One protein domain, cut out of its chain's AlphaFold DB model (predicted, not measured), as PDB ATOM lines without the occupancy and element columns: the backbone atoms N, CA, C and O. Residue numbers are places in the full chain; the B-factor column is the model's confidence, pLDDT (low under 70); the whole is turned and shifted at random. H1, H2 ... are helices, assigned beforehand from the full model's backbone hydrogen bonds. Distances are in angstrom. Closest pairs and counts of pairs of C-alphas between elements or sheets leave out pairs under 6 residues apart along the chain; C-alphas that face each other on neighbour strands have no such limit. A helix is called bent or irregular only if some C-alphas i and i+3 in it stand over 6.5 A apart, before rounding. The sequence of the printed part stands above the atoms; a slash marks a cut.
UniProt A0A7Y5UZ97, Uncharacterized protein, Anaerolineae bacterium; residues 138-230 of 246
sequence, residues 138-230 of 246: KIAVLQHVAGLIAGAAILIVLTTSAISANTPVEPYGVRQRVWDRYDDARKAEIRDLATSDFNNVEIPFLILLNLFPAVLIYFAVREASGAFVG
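Overview. This is residues 138 to 230 of the 246 residues of an uncharacterized protein of Anaerolineae bacterium (UniProt A0A7Y5UZ97). A long, narrow rod of two long helices running opposite ways: the chain goes out along H1 and a loop, turns at the far end through the very short H2, and comes back along the bent helix H3. H1 packs side by side with the second arm, H3b, in one half of the rod, while the first arm, H3a, runs through the other half, where the loop and H2 lie. The printed part has 93 residues with three named helices, H1, H2 and H3 in that order, and no named strand; its class is all helix. The whole is extended, with a radius of gyration of the C-alphas of 20.4 A, and spans 68 by 18 by 14 A.

Along the chain. H1 is residues 141 to 166, from C-alpha 141 at (142.115, 156.054, 149.047) to C-alpha 166 at (113.380, 135.719, 138.157), 36.8 A long. H2 is residues 176 to 179, 4.9 A long. H3, residues 184 to 225, was assigned as one helix by its hydrogen bonds but is bent: C-alphas 200 and 203 are 6.6 A apart. Its arm H3a is residues 184 to 200, 23.9 A long. Its arm H3b is residues 203 to 225, 31.6 A long, and ends at C-alpha 225 at (144.353, 150.116, 140.282). Residues 201 and 202 belong to neither arm.

Arrangement. H1 and H3b touch, with 45 pairs of C-alphas within 8 A; the closest C-alphas are those of Gly 147 and Tyr 218, 4.2 A apart. They run opposite ways at a shallow tilt of 32 degrees, only just short of steep. H3b has a kink of 32 degrees near residue 213. The arms H3a and H3b stand at a shallow tilt of 34 degrees, only just short of steep. H1 and H3a are only just apart, their closest C-alphas 8.3 A from each other. H2 and H3a are close but not clearly touching; their closest C-alphas, those of Trp 179 and Lys 187, are 7.3 A apart. H2 is apart from H1 and from H3b. In H1 and H3a every O i to N i+4 pair is within hydrogen-bond range, in H3b 17 of 19 are, and H2 is too short for such a pair.

Size, cuts and confidence. The two C-alphas farthest apart are those of Arg 181 and Gly 230, 68.2 A, while the first and last printed, those of Lys 138 and Gly 230, are 12.6 A apart. The link from H1 to H2 is short, with 9 residues, and the link from H2 to H3 is tight, with 4. The printed part has no cut. The mean pLDDT of the printed part is 93.3, and residues 227 to 230 are under 70.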
ATOM      1  N   LYS A 138     151.271 151.258 150.926       89.12
ATOM      2  CA  LYS A 138     149.929 151.293 151.523       89.12
ATOM      3  C   LYS A 138     148.886 151.548 150.434       89.12
ATOM      4  O   LYS A 138     149.153 152.262 149.472       89.12
ATOM      5  N   ILE A 139     147.707 150.955 150.598       89.00
ATOM      6  CA  ILE A 139     146.609 151.125 149.646       89.00
ATOM      7  C   ILE A 139     146.126 152.577 149.727       89.00
ATOM      8  O   ILE A 139     145.770 153.057 150.803       89.00
ATOM      9  N   ALA A 140     146.140 153.279 148.597       91.38
ATOM     10  CA  ALA A 140     145.663 154.650 148.504       91.38
ATOM     11  C   ALA A 140     144.128 154.704 148.540       91.38
ATOM     12  O   ALA A 140     143.444 153.793 148.070       91.38
ATOM     13  N   VAL A 141     143.571 155.820 149.021       92.12
ATOM     14  CA  VAL A 141     142.115 156.054 149.047       92.12
ATOM     15  C   VAL A 141     141.502 155.880 147.654       92.12
ATOM     16  O   VAL A 141     140.470 155.232 147.513       92.12
ATOM     17  N   LEU A 142     142.184 156.363 146.610       91.44
ATOM     18  CA  LEU A 142     141.717 156.239 145.230       91.44
ATOM     19  C   LEU A 142     141.540 154.775 144.792       91.44
ATOM     20  O   LEU A 142     140.609 154.471 144.052       91.44
ATOM     21  N   GLN A 143     142.372 153.855 145.288       93.06
ATOM     22  CA  GLN A 143     142.234 152.425 144.995       93.06
ATOM     23  C   GLN A 143     140.996 151.826 145.667       93.06
ATOM     24  O   GLN A 143     140.301 151.007 145.066       93.06
ATOM     25  N   HIS A 144     140.702 152.235 146.906       94.06
ATOM     26  CA  HIS A 144     139.470 151.836 147.588       94.06
ATOM     27  C   HIS A 144     138.240 152.354 146.847       94.06
ATOM     28  O   HIS A 144     137.309 151.587 146.624       94.06
ATOM     29  N   VAL A 145     138.261 153.616 146.407       95.62
ATOM     30  CA  VAL A 145     137.175 154.214 145.621       95.62
ATOM     31  C   VAL A 145     136.990 153.482 144.290       95.62
ATOM     32  O   VAL A 145     135.871 153.095 143.968       95.62
ATOM     33  N   ALA A 146     138.070 153.204 143.552       95.38
ATOM     34  CA  ALA A 146     138.006 152.450 142.298       95.38
ATOM     35  C   ALA A 146     137.422 151.041 142.503       95.38
ATOM     36  O   ALA A 146     136.544 150.613 141.752       95.38
ATOM     37  N   GLY A 147     137.867 150.342 143.552       95.69
ATOM     38  CA  GLY A 147     137.302 149.053 143.936       95.69
ATOM     39  C   GLY A 147     135.814 149.153 144.273       95.69
ATOM     40  O   GLY A 147     135.038 148.308 143.835       95.69
ATOM     41  N   LEU A 148     135.402 150.167 145.045       97.31
ATOM     42  CA  LEU A 148     134.006 150.353 145.458       97.31
ATOM     43  C   LEU A 148     133.100 150.621 144.260       97.31
ATOM     44  O   LEU A 148     132.046 150.004 144.160       97.31
ATOM     45  N   ILE A 149     133.528 151.485 143.337       97.62
ATOM     46  CA  ILE A 149     132.784 151.780 142.107       97.62
ATOM     47  C   ILE A 149     132.603 150.502 141.286       97.62
ATOM     48  O   ILE A 149     131.487 150.190 140.877       97.62
ATOM     49  N   ALA A 150     133.675 149.729 141.080       97.44
ATOM     50  CA  ALA A 150     133.596 148.491 140.312       97.44
ATOM     51  C   ALA A 150     132.719 147.430 140.997       97.44
ATOM     52  O   ALA A 150     131.894 146.797 140.340       97.44
ATOM     53  N   GLY A 151     132.860 147.259 142.314       97.38
ATOM     54  CA  GLY A 151     132.020 146.352 143.094       97.38
ATOM     55  C   GLY A 151     130.542 146.744 143.035       97.38
ATOM     56  O   GLY A 151     129.699 145.896 142.757       97.38
ATOM     57  N   ALA A 152     130.225 148.030 143.214       98.06
ATOM     58  CA  ALA A 152     128.860 148.545 143.125       98.06
ATOM     59  C   ALA A 152     128.268 148.373 141.718       98.06
ATOM     60  O   ALA A 152     127.126 147.937 141.589       98.06
ATOM     61  N   ALA A 153     129.048 148.645 140.668       98.06
ATOM     62  CA  ALA A 153     128.616 148.434 139.290       98.06
ATOM     63  C   ALA A 153     128.258 146.962 139.031       98.06
ATOM     64  O   ALA A 153     127.192 146.675 138.489       98.06
ATOM     65  N   ILE A 154     129.103 146.027 139.477       97.75
ATOM     66  CA  ILE A 154     128.833 144.591 139.346       97.75
ATOM     67  C   ILE A 154     127.611 144.171 140.159       97.75
ATOM     68  O   ILE A 154     126.778 143.432 139.639       97.75
ATOM     69  N   LEU A 155     127.458 144.668 141.388       97.75
ATOM     70  CA  LEU A 155     126.277 144.393 142.204       97.75
ATOM     71  C   LEU A 155     124.994 144.837 141.492       97.75
ATOM     72  O   LEU A 155     124.055 144.055 141.390       97.75
ATOM     73  N   ILE A 156     124.964 146.062 140.960       98.12
ATOM     74  CA  ILE A 156     123.795 146.606 140.257       98.12
ATOM     75  C   ILE A 156     123.483 145.770 139.015       98.12
ATOM     76  O   ILE A 156     122.340 145.352 138.835       98.12
ATOM     77  N   VAL A 157     124.483 145.481 138.178       98.19
ATOM     78  CA  VAL A 157     124.287 144.726 136.930       98.19
ATOM     79  C   VAL A 157     123.798 143.306 137.216       98.19
ATOM     80  O   VAL A 157     122.815 142.865 136.621       98.19
ATOM     81  N   LEU A 158     124.438 142.593 138.146       95.88
ATOM     82  CA  LEU A 158     124.048 141.222 138.473       95.88
ATOM     83  C   LEU A 158     122.685 141.163 139.162       95.88
ATOM     84  O   LEU A 158     121.874 140.312 138.810       95.88
ATOM     85  N   THR A 159     122.394 142.080 140.088       96.56
ATOM     86  CA  THR A 159     121.095 142.119 140.771       96.56
ATOM     87  C   THR A 159     119.968 142.476 139.818       96.56
ATOM     88  O   THR A 159     118.959 141.784 139.813       96.56
ATOM     89  N   THR A 160     120.118 143.497 138.976       97.69
ATOM     90  CA  THR A 160     119.064 143.866 138.013       97.69
ATOM     91  C   THR A 160     118.819 142.765 136.983       97.69
ATOM     92  O   THR A 160     117.665 142.441 136.705       97.69
ATOM     93  N   SER A 161     119.883 142.125 136.491       96.94
ATOM     94  CA  SER A 161     119.782 140.949 135.621       96.94
ATOM     95  C   SER A 161     119.074 139.784 136.319       96.94
ATOM     96  O   SER A 161     118.137 139.207 135.771       96.94
ATOM     97  N   ALA A 162     119.455 139.477 137.563       94.31
ATOM     98  CA  ALA A 162     118.833 138.411 138.340       94.31
ATOM     99  C   ALA A 162     117.357 138.699 138.637       94.31
ATOM    100  O   ALA A 162     116.534 137.806 138.470       94.31
ATOM    101  N   ILE A 163     117.006 139.932 139.014       96.25
ATOM    102  CA  ILE A 163     115.612 140.345 139.215       96.25
ATOM    103  C   ILE A 163     114.838 140.137 137.915       96.25
ATOM    104  O   ILE A 163     113.857 139.406 137.913       96.25
ATOM    105  N   SER A 164     115.329 140.672 136.794       96.62
ATOM    106  CA  SER A 164     114.666 140.525 135.495       96.62
ATOM    107  C   SER A 164     114.479 139.065 135.077       96.62
ATOM    108  O   SER A 164     113.472 138.745 134.453       96.62
ATOM    109  N   ALA A 165     115.441 138.194 135.384       94.94
ATOM    110  CA  ALA A 165     115.387 136.780 135.028       94.94
ATOM    111  C   ALA A 165     114.478 135.948 135.949       94.94
ATOM    112  O   ALA A 165     114.080 134.852 135.564       94.94
ATOM    113  N   ASN A 166     114.179 136.437 137.158       93.88
ATOM    114  CA  ASN A 166     113.380 135.719 138.157       93.88
ATOM    115  C   ASN A 166     112.014 136.375 138.416       93.88
ATOM    116  O   ASN A 166     111.255 135.848 139.225       93.88
ATOM    117  N   THR A 167     111.682 137.481 137.736       95.94
ATOM    118  CA  THR A 167     110.370 138.123 137.856       95.94
ATOM    119  C   THR A 167     109.261 137.089 137.635       95.94
ATOM    120  O   THR A 167     109.269 136.398 136.610       95.94
ATOM    121  N   PRO A 168     108.300 136.968 138.565       94.88
ATOM    122  CA  PRO A 168     107.225 136.000 138.453       94.88
ATOM    123  C   PRO A 168     106.375 136.289 137.210       94.88
ATOM    124  O   PRO A 168     105.894 137.405 137.008       94.88
ATOM    125  N   VAL A 169     106.181 135.266 136.379       95.31
ATOM    126  CA  VAL A 169     105.345 135.314 135.172       95.31
ATOM    127  C   VAL A 169     104.196 134.326 135.291       95.31
ATOM    128  O   VAL A 169     104.328 133.293 135.953       95.31
ATOM    129  N   GLU A 170     103.072 134.623 134.640       94.19
ATOM    130  CA  GLU A 170     101.957 133.683 134.514       94.19
ATOM    131  C   GLU A 170     102.452 132.343 133.946       94.19
ATOM    132  O   GLU A 170     103.244 132.344 132.998       94.19
ATOM    133  N   PRO A 171     102.026 131.191 134.495       94.75
ATOM    134  CA  PRO A 171     100.966 130.970 135.496       94.75
ATOM    135  C   PRO A 171     101.416 130.998 136.981       94.75
ATOM    136  O   PRO A 171     100.832 130.308 137.816       94.75
ATOM    137  N   TYR A 172     102.461 131.754 137.337       92.88
ATOM    138  CA  TYR A 172     102.911 131.994 138.723       92.88
ATOM    139  C   TYR A 172     103.193 130.717 139.533       92.88
ATOM    140  O   TYR A 172     102.831 130.591 140.700       92.88
ATOM    141  N   GLY A 173     103.814 129.724 138.892       88.94
ATOM    142  CA  GLY A 173     104.116 128.428 139.513       88.94
ATOM    143  C   GLY A 173     102.931 127.453 139.576       88.94
ATOM    144  O   GLY A 173     103.102 126.309 139.997       88.94
ATOM    145  N   VAL A 174     101.744 127.851 139.110       94.19
ATOM    146  CA  VAL A 174     100.577 126.972 138.963       94.19
ATOM    147  C   VAL A 174     100.625 126.265 137.604       94.19
ATOM    148  O   VAL A 174     101.170 126.768 136.632       94.19
ATOM    149  N   ARG A 175     100.047 125.065 137.484       94.69
ATOM    150  CA  ARG A 175      99.926 124.405 136.171       94.69
ATOM    151  C   ARG A 175      98.968 125.196 135.276       94.69
ATOM    152  O   ARG A 175      97.863 125.488 135.722       94.69
ATOM    153  N   GLN A 176      99.318 125.414 134.004       95.44
ATOM    154  CA  GLN A 176      98.488 126.173 133.050       95.44
ATOM    155  C   GLN A 176      97.017 125.721 133.038       95.44
ATOM    156  O   GLN A 176      96.116 126.522 133.217       95.44
ATOM    157  N   ARG A 177      96.764 124.404 132.990       95.19
ATOM    158  CA  ARG A 177      95.401 123.836 133.039       95.19
ATOM    159  C   ARG A 177      94.591 124.269 134.269       95.19
ATOM    160  O   ARG A 177      93.368 124.314 134.208       95.19
ATOM    161  N   VAL A 178      95.254 124.465 135.405       95.44
ATOM    162  CA  VAL A 178      94.618 124.906 136.653       95.44
ATOM    163  C   VAL A 178      94.440 126.422 136.631       95.44
ATOM    164  O   VAL A 178      93.365 126.896 136.978       95.44
ATOM    165  N   TRP A 179      95.444 127.158 136.146       96.00
ATOM    166  CA  TRP A 179      95.376 128.607 135.937       96.00
ATOM    167  C   TRP A 179      94.192 129.011 135.052       96.00
ATOM    168  O   TRP A 179      93.417 129.888 135.420       96.00
ATOM    169  N   ASP A 180      93.986 128.306 133.939       96.38
ATOM    170  CA  ASP A 180      92.908 128.583 132.985       96.38
ATOM    171  C   ASP A 180      91.503 128.366 133.580       96.38
ATOM    172  O   ASP A 180      90.526 128.887 133.050       96.38
ATOM    173  N   ARG A 181      91.390 127.605 134.679       96.31
ATOM    174  CA  ARG A 181      90.120 127.326 135.375       96.31
ATOM    175  C   ARG A 181      89.792 128.326 136.477       96.31
ATOM    176  O   ARG A 181      88.673 128.298 136.981       96.31
ATOM    177  N   TYR A 182      90.756 129.140 136.898       96.31
ATOM    178  CA  TYR A 182      90.526 130.149 137.921       96.31
ATOM    179  C   TYR A 182      89.777 131.348 137.351       96.31
ATOM    180  O   TYR A 182      89.996 131.750 136.205       96.31
ATOM    181  N   ASP A 183      88.906 131.911 138.179       97.19
ATOM    182  CA  ASP A 183      88.283 133.196 137.915       97.19
ATOM    183  C   ASP A 183      89.310 134.332 138.046       97.19
ATOM    184  O   ASP A 183      90.419 134.165 138.571       97.19
ATOM    185  N   ASP A 184      88.952 135.507 137.536       96.75
ATOM    186  CA  ASP A 184      89.866 136.650 137.509       96.75
ATOM    187  C   ASP A 184      90.245 137.118 138.920       96.75
ATOM    188  O   ASP A 184      91.375 137.560 139.141       96.75
ATOM    189  N   ALA A 185      89.339 136.948 139.891       97.25
ATOM    190  CA  ALA A 185      89.590 137.244 141.296       97.25
ATOM    191  C   ALA A 185      90.702 136.352 141.873       97.25
ATOM    192  O   ALA A 185      91.673 136.864 142.434       97.25
ATOM    193  N   ARG A 186      90.628 135.027 141.678       95.69
ATOM    194  CA  ARG A 186      91.668 134.110 142.162       95.69
ATOM    195  C   ARG A 186      92.994 134.293 141.426       95.69
ATOM    196  O   ARG A 186      94.054 134.173 142.042       95.69
ATOM    197  N   LYS A 187      92.965 134.604 140.126       96.50
ATOM    198  CA  LYS A 187      94.180 134.936 139.358       96.50
ATOM    199  C   LYS A 187      94.861 136.197 139.889       96.50
ATOM    200  O   LYS A 187      96.087 136.221 139.988       96.50
ATOM    201  N   ALA A 188      94.088 137.230 140.237       96.62
ATOM    202  CA  ALA A 188      94.617 138.437 140.865       96.62
ATOM    203  C   ALA A 188      95.285 138.123 142.212       96.62
ATOM    204  O   ALA A 188      96.447 138.470 142.392       96.62
ATOM    205  N   GLU A 189      94.624 137.357 143.082       96.62
ATOM    206  CA  GLU A 189      95.178 136.959 144.384       96.62
ATOM    207  C   GLU A 189      96.515 136.205 144.260       96.62
ATOM    208  O   GLU A 189      97.477 136.512 144.962       96.62
ATOM    209  N   ILE A 190      96.610 135.234 143.342       96.38
ATOM    210  CA  ILE A 190      97.841 134.450 143.134       96.38
ATOM    211  C   ILE A 190      98.977 135.328 142.600       96.38
ATOM    212  O   ILE A 190     100.118 135.195 143.044       96.38
ATOM    213  N   ARG A 191      98.674 136.223 141.655       96.44
ATOM    214  CA  ARG A 191      99.638 137.193 141.122       96.44
ATOM    215  C   ARG A 191     100.156 138.119 142.218       96.44
ATOM    216  O   ARG A 191     101.365 138.340 142.292       96.44
ATOM    217  N   ASP A 192      99.267 138.638 143.059       97.31
ATOM    218  CA  ASP A 192      99.623 139.554 144.143       97.31
ATOM    219  C   ASP A 192     100.486 138.847 145.192       97.31
ATOM    220  O   ASP A 192     101.517 139.384 145.600       97.31
ATOM    221  N   LEU A 193     100.137 137.605 145.551       95.94
ATOM    222  CA  LEU A 193     100.944 136.774 146.444       95.94
ATOM    223  C   LEU A 193     102.338 136.507 145.859       95.94
ATOM    224  O   LEU A 193     103.337 136.773 146.522       95.94
ATOM    225  N   ALA A 194     102.424 136.055 144.603       95.50
ATOM    226  CA  ALA A 194     103.702 135.776 143.945       95.50
ATOM    227  C   ALA A 194     104.581 137.031 143.823       95.50
ATOM    228  O   ALA A 194     105.793 136.970 144.022       95.50
ATOM    229  N   THR A 195     103.974 138.182 143.526       96.25
ATOM    230  CA  THR A 195     104.679 139.469 143.437       96.25
ATOM    231  C   THR A 195     105.158 139.935 144.810       96.25
ATOM    232  O   THR A 195     106.285 140.416 144.942       96.25
ATOM    233  N   SER A 196     104.330 139.770 145.844       96.56
ATOM    234  CA  SER A 196     104.692 140.069 147.231       96.56
ATOM    235  C   SER A 196     105.858 139.199 147.702       96.56
ATOM    236  O   SER A 196     106.843 139.734 148.211       96.56
ATOM    237  N   ASP A 197     105.789 137.883 147.493       93.88
ATOM    238  CA  ASP A 197     106.854 136.948 147.867       93.88
ATOM    239  C   ASP A 197     108.155 137.268 147.125       93.88
ATOM    240  O   ASP A 197     109.228 137.331 147.730       93.88
ATOM    241  N   PHE A 198     108.071 137.560 145.826       95.56
ATOM    242  CA  PHE A 198     109.230 137.964 145.040       95.56
ATOM    243  C   PHE A 198     109.889 139.232 145.602       95.56
ATOM    244  O   PHE A 198     111.094 139.247 145.863       95.56
ATOM    245  N   ASN A 199     109.103 140.278 145.860       96.62
ATOM    246  CA  ASN A 199     109.625 141.558 146.335       96.62
ATOM    247  C   ASN A 199     110.176 141.489 147.764       96.62
ATOM    248  O   ASN A 199     111.208 142.093 148.053       96.62
ATOM    249  N   ASN A 200     109.497 140.762 148.651       95.25
ATOM    250  CA  ASN A 200     109.811 140.753 150.079       95.25
ATOM    251  C   ASN A 200     110.807 139.654 150.472       95.25
ATOM    252  O   ASN A 200     111.491 139.795 151.485       95.25
ATOM    253  N   VAL A 201     110.910 138.575 149.688       92.00
ATOM    254  CA  VAL A 201     111.770 137.422 149.996       92.00
ATOM    255  C   VAL A 201     112.873 137.257 148.958       92.00
ATOM    256  O   VAL A 201     114.050 137.210 149.321       92.00
ATOM    257  N   GLU A 202     112.533 137.183 147.668       93.75
ATOM    258  CA  GLU A 202     113.527 136.868 146.634       93.75
ATOM    259  C   GLU A 202     114.475 138.037 146.337       93.75
ATOM    260  O   GLU A 202     115.687 137.825 146.284       93.75
ATOM    261  N   ILE A 203     113.980 139.271 146.192       95.38
ATOM    262  CA  ILE A 203     114.834 140.431 145.873       95.38
ATOM    263  C   ILE A 203     115.925 140.667 146.937       95.38
ATOM    264  O   ILE A 203     117.098 140.750 146.554       95.38
ATOM    265  N   PRO A 204     115.623 140.738 148.253       94.06
ATOM    266  CA  PRO A 204     116.657 140.897 149.277       94.06
ATOM    267  C   PRO A 204     117.684 139.766 149.237       94.06
ATOM    268  O   PRO A 204     118.886 139.997 149.400       94.06
ATOM    269  N   PHE A 205     117.219 138.547 148.962       91.38
ATOM    270  CA  PHE A 205     118.082 137.389 148.832       91.38
ATOM    271  C   PHE A 205     119.024 137.511 147.626       91.38
ATOM    272  O   PHE A 205     120.224 137.272 147.753       91.38
ATOM    273  N   LEU A 206     118.512 137.915 146.461       93.88
ATOM    274  CA  LEU A 206     119.310 138.134 145.253       93.88
ATOM    275  C   LEU A 206     120.365 139.227 145.458       93.88
ATOM    276  O   LEU A 206     121.497 139.076 145.001       93.88
ATOM    277  N   ILE A 207     120.030 140.299 146.182       95.19
ATOM    278  CA  ILE A 207     120.995 141.345 146.552       95.19
ATOM    279  C   ILE A 207     122.118 140.751 147.409       95.19
ATOM    280  O   ILE A 207     123.295 140.954 147.103       95.19
ATOM    281  N   LEU A 208     121.768 139.994 148.454       91.88
ATOM    282  CA  LEU A 208     122.744 139.348 149.333       91.88
ATOM    283  C   LEU A 208     123.637 138.365 148.563       91.88
ATOM    284  O   LEU A 208     124.854 138.356 148.744       91.88
ATOM    285  N   LEU A 209     123.045 137.569 147.673       91.69
ATOM    286  CA  LEU A 209     123.755 136.608 146.835       91.69
ATOM    287  C   LEU A 209     124.767 137.304 145.915       91.69
ATOM    288  O   LEU A 209     125.926 136.894 145.840       91.69
ATOM    289  N   ASN A 210     124.354 138.385 145.253       95.25
ATOM    290  CA  ASN A 210     125.201 139.133 144.324       95.25
ATOM    291  C   ASN A 210     126.250 140.014 145.021       95.25
ATOM    292  O   ASN A 210     127.189 140.485 144.374       95.25
ATOM    293  N   LEU A 211     126.163 140.184 146.344       94.38
ATOM    294  CA  LEU A 211     127.205 140.844 147.125       94.38
ATOM    295  C   LEU A 211     128.529 140.066 147.076       94.38
ATOM    296  O   LEU A 211     129.593 140.677 147.038       94.38
ATOM    297  N   PHE A 212     128.487 138.733 147.009       92.56
ATOM    298  CA  PHE A 212     129.690 137.897 146.935       92.56
ATOM    299  C   PHE A 212     130.564 138.212 145.710       92.56
ATOM    300  O   PHE A 212     131.708 138.639 145.900       92.56
ATOM    301  N   PRO A 213     130.075 138.073 144.460       92.31
ATOM    302  CA  PRO A 213     130.868 138.433 143.286       92.31
ATOM    303  C   PRO A 213     131.252 139.920 143.275       92.31
ATOM    304  O   PRO A 213     132.366 140.250 142.867       92.31
ATOM    305  N   ALA A 214     130.403 140.818 143.788       95.62
ATOM    306  CA  ALA A 214     130.735 142.239 143.907       95.62
ATOM    307  C   ALA A 214     131.941 142.494 144.831       95.62
ATOM    308  O   ALA A 214     132.843 143.260 144.481       95.62
ATOM    309  N   VAL A 215     132.007 141.819 145.982       95.44
ATOM    310  CA  VAL A 215     133.132 141.919 146.925       95.44
ATOM    311  C   VAL A 215     134.419 141.342 146.322       95.44
ATOM    312  O   VAL A 215     135.497 141.915 146.505       95.44
ATOM    313  N   LEU A 216     134.327 140.252 145.554       93.19
ATOM    314  CA  LEU A 216     135.479 139.708 144.824       93.19
ATOM    315  C   LEU A 216     136.046 140.731 143.830       93.19
ATOM    316  O   LEU A 216     137.261 140.955 143.791       93.19
ATOM    317  N   ILE A 217     135.170 141.401 143.079       95.75
ATOM    318  CA  ILE A 217     135.560 142.444 142.122       95.75
ATOM    319  C   ILE A 217     136.148 143.662 142.833       95.75
ATOM    320  O   ILE A 217     137.165 144.188 142.378       95.75
ATOM    321  N   TYR A 218     135.580 144.067 143.972       96.44
ATOM    322  CA  TYR A 218     136.145 145.128 144.803       96.44
ATOM    323  C   TYR A 218     137.617 144.852 145.135       96.44
ATOM    324  O   TYR A 218     138.475 145.705 144.890       96.44
ATOM    325  N   PHE A 219     137.940 143.655 145.638       94.38
ATOM    326  CA  PHE A 219     139.320 143.311 145.986       94.38
ATOM    327  C   PHE A 219     140.238 143.239 144.761       94.38
ATOM    328  O   PHE A 219     141.370 143.727 144.828       94.38
ATOM    329  N   ALA A 220     139.749 142.686 143.649       91.62
ATOM    330  CA  ALA A 220     140.512 142.578 142.410       91.62
ATOM    331  C   ALA A 220     140.868 143.959 141.825       91.62
ATOM    332  O   ALA A 220     142.038 144.238 141.553       91.62
ATOM    333  N   VAL A 221     139.883 144.852 141.684       94.50
ATOM    334  CA  VAL A 221     140.074 146.187 141.089       94.50
ATOM    335  C   VAL A 221     140.859 147.113 142.016       94.50
ATOM    336  O   VAL A 221     141.724 147.864 141.553       94.50
ATOM    337  N   ARG A 222     140.633 147.034 143.332       94.25
ATOM    338  CA  ARG A 222     141.423 147.786 144.318       94.25
ATOM    339  C   ARG A 222     142.913 147.466 144.199       94.25
ATOM    340  O   ARG A 222     143.742 148.373 144.235       94.25
ATOM    341  N   GLU A 223     143.273 146.194 144.035       90.62
ATOM    342  CA  GLU A 223     144.683 145.827 143.883       90.62
ATOM    343  C   GLU A 223     145.222 146.203 142.493       90.62
ATOM    344  O   GLU A 223     146.310 146.770 142.393       90.62
ATOM    345  N   ALA A 224     144.447 145.975 141.426       90.25
ATOM    346  CA  ALA A 224     144.859 146.289 140.055       90.25
ATOM    347  C   ALA A 224     145.077 147.795 139.818       90.25
ATOM    348  O   ALA A 224     146.034 148.184 139.151       90.25
ATOM    349  N   SER A 225     144.238 148.653 140.404       90.06
ATOM    350  CA  SER A 225     144.353 150.116 140.282       90.06
ATOM    351  C   SER A 225     145.656 150.676 140.868       90.06
ATOM    352  O   SER A 225     146.146 151.704 140.402       90.06
ATOM    353  N   GLY A 226     146.287 149.971 141.813       79.81
ATOM    354  CA  GLY A 226     147.588 150.356 142.373       79.81
ATOM    355  C   GLY A 226     148.743 150.285 141.381       79.81
ATOM    356  O   GLY A 226     149.751 150.955 141.573       79.81
ATOM    357  N   ALA A 227     148.600 149.505 140.305       69.75
ATOM    358  CA  ALA A 227     149.583 149.473 139.227       69.75
ATOM    359  C   ALA A 227     149.538 150.740 138.352       69.75
ATOM    360  O   ALA A 227     150.548 151.096 137.751       69.75
ATOM    361  N   PHE A 228     148.386 151.418 138.292       60.69
ATOM    362  CA  PHE A 228     148.151 152.583 137.432       60.69
ATOM    363  C   PHE A 228     148.373 153.912 138.150       60.69
ATOM    364  O   PHE A 228     148.840 154.872 137.539       60.69
ATOM    365  N   VAL A 229     148.086 153.971 139.453       60.88
ATOM    366  CA  VAL A 229     148.401 155.127 140.304       60.88
ATOM    367  C   VAL A 229     149.887 155.048 140.660       60.88
ATOM    368  O   VAL A 229     150.275 154.668 141.764       60.88
ATOM    369  N   GLY A 230     150.729 155.291 139.656       54.75
ATOM    370  CA  GLY A 230     152.177 155.190 139.750       54.75
ATOM    371  C   GLY A 230     152.728 155.969 140.940       54.75
ATOM    372  O   GLY A 230     152.289 157.075 141.241       54.75
TER     373      GLY A 230